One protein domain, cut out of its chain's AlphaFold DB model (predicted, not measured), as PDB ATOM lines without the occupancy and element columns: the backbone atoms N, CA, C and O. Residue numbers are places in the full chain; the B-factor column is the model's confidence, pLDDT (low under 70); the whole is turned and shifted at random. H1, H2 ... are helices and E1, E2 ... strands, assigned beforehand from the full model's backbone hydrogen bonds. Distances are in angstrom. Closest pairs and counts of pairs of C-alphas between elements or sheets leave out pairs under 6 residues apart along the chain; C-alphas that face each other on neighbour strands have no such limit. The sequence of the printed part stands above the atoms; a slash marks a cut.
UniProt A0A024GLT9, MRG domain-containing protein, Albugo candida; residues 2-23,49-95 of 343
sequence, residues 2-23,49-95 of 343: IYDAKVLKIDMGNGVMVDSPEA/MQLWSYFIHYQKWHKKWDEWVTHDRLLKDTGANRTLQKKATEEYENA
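This is residues 2 to 23 and 49 to 95 of the 343 residues of the protein "MRG domain-containing protein" of Albugo candida (UniProt A0A024GLT9). A small twisted sheet of three antiparallel strands has one long helix, H1, off the sheet toward one end of the long axis, and the unnamed stretch of residues 12 to 23 toward the other end. Residues 90 to 95 of H1 stick out. The printed part has 69 residues, with E1, E2, E3 and H1 in that order along the chain and the sheet ordered E1, E2, E3. The class is mixed, helices and strands, with under half of the residues in named elements. The whole is loose, with a radius of gyration of the C-alphas of 14.7 A, and elongated, spanning 49 by 27 by 20 A.

Find C-alpha 5 at (43.173, -24.336, -12.774); from there strand E1, residues 5 to 11, runs 16.8 A. E2 is residues 53 to 58, 15.5 A long, and E3 is residues 67 to 70. Helix H1, residues 79 to 95, runs 24.4 A to C-alpha 95 at (25.710, -37.695, -2.284).

Look first at inner strand E2. E1 is antiparallel to it at 157 degrees, with N 6 and O 57 2.8 A apart, within hydrogen-bond range. E2 and E3 form a hairpin, antiparallel at 133 degrees, with N 54 and O 69 within range at 2.8 A. The sheet is only just strongly twisted, its C-alphas lying up to 4.3 A off the best plane. H1 is not on the sheet, and is apart from E1 and E2. In H1, 12 of 13 O i to N i+4 pairs are within hydrogen-bond range.

The C-alphas farthest apart, of Ala 23 and Ala 95, are 51.1 A from each other. Residues 24 to 48 are not printed; C-alphas 23 and 49 are 24.4 A apart across this cut, which falls in the link from E1 to E2. The links E2 to E3 and E3 to H1 are short. In the B-factor column, find pLDDT under 70 at residues 13 to 23 and 49 to 51.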
ATOM      1  N   ILE A   2      33.878 -28.585  -9.530       85.06
ATOM      2  CA  ILE A   2      34.627 -27.495 -10.173       85.06
ATOM      3  C   ILE A   2      36.039 -27.517  -9.577       85.06
ATOM      4  O   ILE A   2      36.181 -27.708  -8.368       85.06
ATOM      5  N   TYR A   3      37.066 -27.352 -10.407       86.88
ATOM      6  CA  TYR A   3      38.471 -27.474 -10.010       86.88
ATOM      7  C   TYR A   3      39.220 -26.160 -10.223       86.88
ATOM      8  O   TYR A   3      38.946 -25.442 -11.181       86.88
ATOM      9  N   ASP A   4      40.188 -25.879  -9.352       87.06
ATOM     10  CA  ASP A   4      41.124 -24.776  -9.553       87.06
ATOM     11  C   ASP A   4      42.069 -25.116 -10.716       87.06
ATOM     12  O   ASP A   4      42.676 -26.191 -10.737       87.06
ATOM     13  N   ALA A   5      42.242 -24.194 -11.659       88.81
ATOM     14  CA  ALA A   5      43.173 -24.336 -12.774       88.81
ATOM     15  C   ALA A   5      43.970 -23.041 -12.986       88.81
ATOM     16  O   ALA A   5      43.551 -21.962 -12.562       88.81
ATOM     17  N   LYS A   6      45.131 -23.144 -13.633       86.81
ATOM     18  CA  LYS A   6      45.941 -22.006 -14.078       86.81
ATOM     19  C   LYS A   6      46.083 -22.055 -15.596       86.81
ATOM     20  O   LYS A   6      46.572 -23.047 -16.127       86.81
ATOM     21  N   VAL A   7      45.711 -20.971 -16.273       87.00
ATOM     22  CA  VAL A   7      46.013 -20.771 -17.698       87.00
ATOM     23  C   VAL A   7      47.527 -20.620 -17.876       87.00
ATOM     24  O   VAL A   7      48.163 -19.823 -17.184       87.00
ATOM     25  N   LEU A   8      48.091 -21.409 -18.787       83.44
ATOM     26  CA  LEU A   8      49.502 -21.417 -19.169       83.44
ATOM     27  C   LEU A   8      49.736 -20.795 -20.553       83.44
ATOM     28  O   LEU A   8      50.769 -20.164 -20.757       83.44
ATOM     29  N   LYS A   9      48.797 -20.975 -21.493       81.25
ATOM     30  CA  LYS A   9      48.814 -20.380 -22.844       81.25
ATOM     31  C   LYS A   9      47.397 -20.004 -23.275       81.25
ATOM     32  O   LYS A   9      46.435 -20.591 -22.779       81.25
ATOM     33  N   ILE A  10      47.284 -19.065 -24.211       81.19
ATOM     34  CA  ILE A  10      46.023 -18.646 -24.837       81.19
ATOM     35  C   ILE A  10      46.247 -18.607 -26.351       81.19
ATOM     36  O   ILE A  10      47.238 -18.031 -26.798       81.19
ATOM     37  N   ASP A  11      45.332 -19.187 -27.121       79.00
ATOM     38  CA  ASP A  11      45.186 -18.929 -28.555       79.00
ATOM     39  C   ASP A  11      43.928 -18.078 -28.773       79.00
ATOM     40  O   ASP A  11      42.889 -18.307 -28.148       79.00
ATOM     41  N   MET A  12      44.039 -17.078 -29.645       74.69
ATOM     42  CA  MET A  12      42.968 -16.144 -30.006       74.69
ATOM     43  C   MET A  12      42.442 -16.405 -31.431       74.69
ATOM     44  O   MET A  12      42.033 -15.475 -32.125       74.69
ATOM     45  N   GLY A  13      42.515 -17.656 -31.894       60.19
ATOM     46  CA  GLY A  13      42.073 -18.092 -33.222       60.19
ATOM     47  C   GLY A  13      43.062 -17.786 -34.352       60.19
ATOM     48  O   GLY A  13      42.664 -17.767 -35.512       60.19
ATOM     49  N   ASN A  14      44.330 -17.504 -34.028       57.56
ATOM     50  CA  ASN A  14      45.375 -17.134 -34.997       57.56
ATOM     51  C   ASN A  14      46.717 -17.858 -34.757       57.56
ATOM     52  O   ASN A  14      47.707 -17.541 -35.420       57.56
ATOM     53  N   GLY A  15      46.764 -18.818 -33.831       50.06
ATOM     54  CA  GLY A  15      47.957 -19.591 -33.503       50.06
ATOM     55  C   GLY A  15      48.535 -19.248 -32.129       50.06
ATOM     56  O   GLY A  15      48.425 -18.127 -31.621       50.06
ATOM     57  N   VAL A  16      49.188 -20.243 -31.528       41.78
ATOM     58  CA  VAL A  16      49.703 -20.194 -30.156       41.78
ATOM     59  C   VAL A  16      50.880 -19.222 -30.032       41.78
ATOM     60  O   VAL A  16      52.034 -19.573 -30.277       41.78
ATOM     61  N   MET A  17      50.590 -18.004 -29.576       42.12
ATOM     62  CA  MET A  17      51.601 -17.019 -29.189       42.12
ATOM     63  C   MET A  17      52.428 -17.532 -27.999       42.12
ATOM     64  O   MET A  17      51.894 -17.862 -26.938       42.12
ATOM     65  N   VAL A  18      53.752 -17.572 -28.164       43.38
ATOM     66  CA  VAL A  18      54.719 -17.828 -27.086       43.38
ATOM     67  C   VAL A  18      55.424 -16.508 -26.773       43.38
ATOM     68  O   VAL A  18      56.488 -16.215 -27.313       43.38
ATOM     69  N   ASP A  19      54.784 -15.672 -25.954       45.00
ATOM     70  CA  ASP A  19      55.293 -14.337 -25.624       45.00
ATOM     71  C   ASP A  19      56.588 -14.389 -24.795       45.00
ATOM     72  O   ASP A  19      56.608 -14.862 -23.657       45.00
ATOM     73  N   SER A  20      57.653 -13.794 -25.339       42.50
ATOM     74  CA  SER A  20      58.718 -13.209 -24.520       42.50
ATOM     75  C   SER A  20      58.271 -11.804 -24.077       42.50
ATOM     76  O   SER A  20      57.906 -11.011 -24.950       42.50
ATOM     77  N   PRO A  21      58.313 -11.445 -22.773       47.12
ATOM     78  CA  PRO A  21      57.709 -10.208 -22.246       47.12
ATOM     79  C   PRO A  21      58.216  -8.885 -22.843       47.12
ATOM     80  O   PRO A  21      57.616  -7.830 -22.625       47.12
ATOM     81  N   GLU A  22      59.352  -8.919 -23.534       43.94
ATOM     82  CA  GLU A  22      60.049  -7.751 -24.072       43.94
ATOM     83  C   GLU A  22      59.482  -7.333 -25.438       43.94
ATOM     84  O   GLU A  22      59.063  -6.185 -25.618       43.94
ATOM     85  N   ALA A  23      59.319  -8.298 -26.352       44.44
ATOM     86  CA  ALA A  23      58.722  -8.088 -27.673       44.44
ATOM     87  C   ALA A  23      57.266  -7.593 -27.586       44.44
ATOM     88  O   ALA A  23      56.825  -6.781 -28.406       44.44
ATOM     89  N   MET A  49      34.961 -14.448 -28.904       54.47
ATOM     90  CA  MET A  49      35.390 -15.188 -27.709       54.47
ATOM     91  C   MET A  49      35.179 -16.702 -27.834       54.47
ATOM     92  O   MET A  49      35.798 -17.472 -27.095       54.47
ATOM     93  N   GLN A  50      34.337 -17.149 -28.768       57.53
ATOM     94  CA  GLN A  50      34.051 -18.566 -28.993       57.53
ATOM     95  C   GLN A  50      35.136 -19.274 -29.829       57.53
ATOM     96  O   GLN A  50      35.118 -20.499 -29.949       57.53
ATOM     97  N   LEU A  51      36.112 -18.519 -30.352       61.38
ATOM     98  CA  LEU A  51      37.343 -19.020 -30.980       61.38
ATOM     99  C   LEU A  51      38.523 -19.152 -29.996       61.38
ATOM    100  O   LEU A  51      39.608 -19.567 -30.399       61.38
ATOM    101  N   TRP A  52      38.355 -18.767 -28.724       77.06
ATOM    102  CA  TRP A  52      39.458 -18.716 -27.759       77.06
ATOM    103  C   TRP A  52      39.682 -20.049 -27.037       77.06
ATOM    104  O   TRP A  52      38.797 -20.563 -26.341       77.06
ATOM    105  N   SER A  53      40.915 -20.544 -27.142       82.88
ATOM    106  CA  SER A  53      41.389 -21.777 -26.512       82.88
ATOM    107  C   SER A  53      42.476 -21.482 -25.481       82.88
ATOM    108  O   SER A  53      43.337 -20.625 -25.675       82.88
ATOM    109  N   TYR A  54      42.452 -22.214 -24.371       84.50
ATOM    110  CA  TYR A  54      43.288 -21.983 -23.196       84.50
ATOM    111  C   TYR A  54      43.991 -23.274 -22.788       84.50
ATOM    112  O   TYR A  54      43.324 -24.240 -22.426       84.50
ATOM    113  N   PHE A  55      45.323 -23.300 -22.787       87.62
ATOM    114  CA  PHE A  55      46.063 -24.431 -22.224       87.62
ATOM    115  C   PHE A  55      46.094 -24.274 -20.706       87.62
ATOM    116  O   PHE A  55      46.602 -23.262 -20.214       87.62
ATOM    117  N   ILE A  56      45.539 -25.231 -19.962       89.12
ATOM    118  CA  ILE A  56      45.366 -25.133 -18.509       89.12
ATOM    119  C   ILE A  56      46.072 -26.251 -17.747       89.12
ATOM    120  O   ILE A  56      46.076 -27.404 -18.158       89.12
ATOM    121  N   HIS A  57      46.604 -25.895 -16.579       90.12
ATOM    122  CA  HIS A  57      47.120 -26.822 -15.577       90.12
ATOM    123  C   HIS A  57      46.168 -26.887 -14.379       90.12
ATOM    124  O   HIS A  57      45.904 -25.863 -13.740       90.12
ATOM    125  N   TYR A  58      45.671 -28.079 -14.044       90.69
ATOM    126  CA  TYR A  58      44.823 -28.290 -12.868       90.69
ATOM    127  C   TYR A  58      45.650 -28.249 -11.574       90.69
ATOM    128  O   TYR A  58      46.593 -29.020 -11.388       90.69
ATOM    129  N   GLN A  59      45.303 -27.355 -10.643       84.56
ATOM    130  CA  GLN A  59      46.104 -27.159  -9.433       84.56
ATOM    131  C   GLN A  59      46.081 -28.413  -8.552       84.56
ATOM    132  O   GLN A  59      45.015 -28.934  -8.226       84.56
ATOM    133  N   LYS A  60      47.268 -28.848  -8.102       85.81
ATOM    134  CA  LYS A  60      47.503 -30.088  -7.327       85.81
ATOM    135  C   LYS A  60      47.332 -31.383  -8.146       85.81
ATOM    136  O   LYS A  60      47.321 -32.463  -7.560       85.81
ATOM    137  N   TRP A  61      47.222 -31.298  -9.475       81.75
ATOM    138  CA  TRP A  61      47.258 -32.452 -10.381       81.75
ATOM    139  C   TRP A  61      48.646 -32.566 -11.037       81.75
ATOM    140  O   TRP A  61      49.471 -31.658 -10.965       81.75
ATOM    141  N   HIS A  62      48.934 -33.708 -11.664       74.12
ATOM    142  CA  HIS A  62      50.181 -33.908 -12.410       74.12
ATOM    143  C   HIS A  62      50.096 -33.276 -13.809       74.12
ATOM    144  O   HIS A  62      49.075 -33.450 -14.467       74.12
ATOM    145  N   LYS A  63      51.191 -32.677 -14.311       81.00
ATOM    146  CA  LYS A  63      51.278 -32.001 -15.632       81.00
ATOM    147  C   LYS A  63      50.794 -32.819 -16.843       81.00
ATOM    148  O   LYS A  63      50.502 -32.274 -17.894       81.00
ATOM    149  N   LYS A  64      50.698 -34.147 -16.704       83.19
ATOM    150  CA  LYS A  64      50.148 -35.048 -17.739       83.19
ATOM    151  C   LYS A  64      48.625 -34.936 -17.929       83.19
ATOM    152  O   LYS A  64      48.071 -35.647 -18.757       83.19
ATOM    153  N   TRP A  65      47.966 -34.117 -17.111       79.38
ATOM    154  CA  TRP A  65      46.545 -33.778 -17.194       79.38
ATOM    155  C   TRP A  65      46.324 -32.329 -17.655       79.38
ATOM    156  O   TRP A  65      45.210 -31.824 -17.536       79.38
ATOM    157  N   ASP A  66      47.372 -31.658 -18.137       88.94
ATOM    158  CA  ASP A  66      47.269 -30.308 -18.681       88.94
ATOM    159  C   ASP A  66      46.656 -30.399 -20.090       88.94
ATOM    160  O   ASP A  66      47.134 -31.159 -20.935       88.94
ATOM    161  N   GLU A  67      45.569 -29.667 -20.341       87.12
ATOM    162  CA  GLU A  67      44.767 -29.776 -21.570       87.12
ATOM    163  C   GLU A  67      44.408 -28.403 -22.157       87.12
ATOM    164  O   GLU A  67      44.395 -27.392 -21.452       87.12
ATOM    165  N   TRP A  68      44.104 -28.363 -23.457       86.06
ATOM    166  CA  TRP A  68      43.479 -27.200 -24.091       86.06
ATOM    167  C   TRP A  68      41.967 -27.229 -23.854       86.06
ATOM    168  O   TRP A  68      41.313 -28.237 -24.113       86.06
ATOM    169  N   VAL A  69      41.405 -26.113 -23.387       82.56
ATOM    170  CA  VAL A  69      39.963 -25.952 -23.157       82.56
ATOM    171  C   VAL A  69      39.429 -24.675 -23.796       82.56
ATOM    172  O   VAL A  69      40.105 -23.650 -23.828       82.56
ATOM    173  N   THR A  70      38.193 -24.733 -24.270       84.44
ATOM    174  CA  THR A  70      37.417 -23.601 -24.787       84.44
ATOM    175  C   THR A  70      36.861 -22.725 -23.655       84.44
ATOM    176  O   THR A  70      36.794 -23.149 -22.497       84.44
ATOM    177  N   HIS A  71      36.461 -21.486 -23.971       79.25
ATOM    178  CA  HIS A  71      36.027 -20.500 -22.964       79.25
ATOM    179  C   HIS A  71      34.837 -20.960 -22.094       79.25
ATOM    180  O   HIS A  71      34.779 -20.622 -20.915       79.25
ATOM    181  N   ASP A  72      33.916 -21.766 -22.631       80.62
ATOM    182  CA  ASP A  72      32.745 -22.300 -21.914       80.62
ATOM    183  C   ASP A  72      33.111 -23.221 -20.735       80.62
ATOM    184  O   ASP A  72      32.377 -23.302 -19.747       80.62
ATOM    185  N   ARG A  73      34.279 -23.877 -20.794       83.19
ATOM    186  CA  ARG A  73      34.805 -24.717 -19.706       83.19
ATOM    187  C   ARG A  73      35.465 -23.908 -18.583       83.19
ATOM    188  O   ARG A  73      35.868 -24.507 -17.582       83.19
ATOM    189  N   LEU A  74      35.593 -22.583 -18.717       82.88
ATOM    190  CA  LEU A  74      36.308 -21.722 -17.774       82.88
ATOM    191  C   LEU A  74      35.402 -20.700 -17.080       82.88
ATOM    192  O   LEU A  74      34.873 -19.767 -17.674       82.88
ATOM    193  N   LEU A  75      35.332 -20.813 -15.755       83.69
ATOM    194  CA  LEU A  75      34.745 -19.796 -14.892       83.69
ATOM    195  C   LEU A  75      35.845 -18.843 -14.407       83.69
ATOM    196  O   LEU A  75      36.784 -19.266 -13.735       83.69
ATOM    197  N   LYS A  76      35.710 -17.544 -14.709       84.00
ATOM    198  CA  LYS A  76      36.587 -16.486 -14.168       84.00
ATOM    199  C   LYS A  76      36.574 -16.528 -12.635       84.00
ATOM    200  O   LYS A  76      35.507 -16.714 -12.044       84.00
ATOM    201  N   ASP A  77      37.722 -16.325 -11.993       80.94
ATOM    202  CA  ASP A  77      37.809 -16.345 -10.530       80.94
ATOM    203  C   ASP A  77      37.057 -15.147  -9.924       80.94
ATOM    204  O   ASP A  77      37.494 -14.000  -9.997       80.94
ATOM    205  N   THR A  78      35.874 -15.421  -9.375       87.25
ATOM    206  CA  THR A  78      34.972 -14.442  -8.760       87.25
ATOM    207  C   THR A  78      34.359 -15.038  -7.495       87.25
ATOM    208  O   THR A  78      34.226 -16.259  -7.370       87.25
ATOM    209  N   GLY A  79      33.919 -14.191  -6.559       83.25
ATOM    210  CA  GLY A  79      33.277 -14.649  -5.317       83.25
ATOM    211  C   GLY A  79      32.046 -15.540  -5.553       83.25
ATOM    212  O   GLY A  79      31.844 -16.519  -4.832       83.25
ATOM    213  N   ALA A  80      31.275 -15.267  -6.612       83.31
ATOM    214  CA  ALA A  80      30.158 -16.108  -7.037       83.31
ATOM    215  C   ALA A  80      30.633 -17.499  -7.496       83.31
ATOM    216  O   ALA A  80      30.153 -18.515  -6.990       83.31
ATOM    217  N   ASN A  81      31.642 -17.563  -8.370       83.56
ATOM    218  CA  ASN A  81      32.153 -18.830  -8.903       83.56
ATOM    219  C   ASN A  81      32.863 -19.680  -7.833       83.56
ATOM    220  O   ASN A  81      32.661 -20.894  -7.787       83.56
ATOM    221  N   ARG A  82      33.582 -19.058  -6.886       84.88
ATOM    222  CA  ARG A  82      34.104 -19.748  -5.687       84.88
ATOM    223  C   ARG A  82      32.993 -20.295  -4.782       84.88
ATOM    224  O   ARG A  82      33.171 -21.326  -4.138       84.88
ATOM    225  N   THR A  83      31.835 -19.637  -4.734       84.44
ATOM    226  CA  THR A  83      30.671 -20.123  -3.973       84.44
ATOM    227  C   THR A  83      30.013 -21.319  -4.670       84.44
ATOM    228  O   THR A  83      29.719 -22.319  -4.014       84.44
ATOM    229  N   LEU A  84      29.880 -21.282  -6.003       85.25
ATOM    230  CA  LEU A  84      29.445 -22.433  -6.809       85.25
ATOM    231  C   LEU A  84      30.392 -23.634  -6.656       85.25
ATOM    232  O   LEU A  84      29.930 -24.763  -6.498       85.25
ATOM    233  N   GLN A  85      31.707 -23.397  -6.634       85.12
ATOM    234  CA  GLN A  85      32.718 -24.432  -6.400       85.12
ATOM    235  C   GLN A  85      32.532 -25.121  -5.041       85.12
ATOM    236  O   GLN A  85      32.435 -26.349  -4.999       85.12
ATOM    237  N   LYS A  86      32.419 -24.352  -3.945       85.12
ATOM    238  CA  LYS A  86      32.156 -24.895  -2.598       85.12
ATOM    239  C   LYS A  86      30.891 -25.749  -2.581       85.12
ATOM    240  O   LYS A  86      30.967 -26.935  -2.251       85.12
ATOM    241  N   LYS A  87      29.770 -25.201  -3.061       88.50
ATOM    242  CA  LYS A  87      28.485 -25.909  -3.143       88.50
ATOM    243  C   LYS A  87      28.606 -27.235  -3.909       88.50
ATOM    244  O   LYS A  87      28.188 -28.275  -3.410       88.50
ATOM    245  N   ALA A  88      29.277 -27.230  -5.063       83.75
ATOM    246  CA  ALA A  88      29.498 -28.427  -5.877       83.75
ATOM    247  C   ALA A  88      30.412 -29.485  -5.215       83.75
ATOM    248  O   ALA A  88      30.372 -30.654  -5.610       83.75
ATOM    249  N   THR A  89      31.241 -29.112  -4.231       83.44
ATOM    250  CA  THR A  89      32.005 -30.071  -3.404       83.44
ATOM    251  C   THR A  89      31.192 -30.610  -2.222       83.44
ATOM    252  O   THR A  89      31.251 -31.806  -1.930       83.44
ATOM    253  N   GLU A  90      30.365 -29.772  -1.594       85.94
ATOM    254  CA  GLU A  90      29.468 -30.160  -0.496       85.94
ATOM    255  C   GLU A  90      28.371 -31.125  -0.974       85.94
ATOM    256  O   GLU A  90      28.143 -32.167  -0.354       85.94
ATOM    257  N   GLU A  91      27.746 -30.838  -2.122       86.25
ATOM    258  CA  GLU A  91      26.774 -31.716  -2.785       86.25
ATOM    259  C   GLU A  91      27.385 -33.091  -3.113       86.25
ATOM    260  O   GLU A  91      26.761 -34.126  -2.860       86.25
ATOM    261  N   TYR A  92      28.632 -33.125  -3.601       82.56
ATOM    262  CA  TYR A  92      29.343 -34.368  -3.912       82.56
ATOM    263  C   TYR A  92      29.605 -35.224  -2.661       82.56
ATOM    264  O   TYR A  92      29.271 -36.415  -2.644       82.56
ATOM    265  N   GLU A  93      30.140 -34.638  -1.584       83.06
ATOM    266  CA  GLU A  93      30.367 -35.376  -0.333       83.06
ATOM    267  C   GLU A  93      29.053 -35.795   0.347       83.06
ATOM    268  O   GLU A  93      28.996 -36.853   0.978       83.06
ATOM    269  N   ASN A  94      27.965 -35.037   0.188       82.25
ATOM    270  CA  ASN A  94      26.652 -35.427   0.705       82.25
ATOM    271  C   ASN A  94      26.020 -36.573  -0.108       82.25
ATOM    272  O   ASN A  94      25.542 -37.545   0.487       82.25
ATOM    273  N   ALA A  95      26.124 -36.567  -1.440       79.56
ATOM    274  CA  ALA A  95      25.710 -37.695  -2.284       79.56
ATOM    275  C   ALA A  95      26.502 -38.987  -1.972       79.56
ATOM    276  O   ALA A  95      25.950 -40.093  -1.952       79.56
TER     277      ALA A  95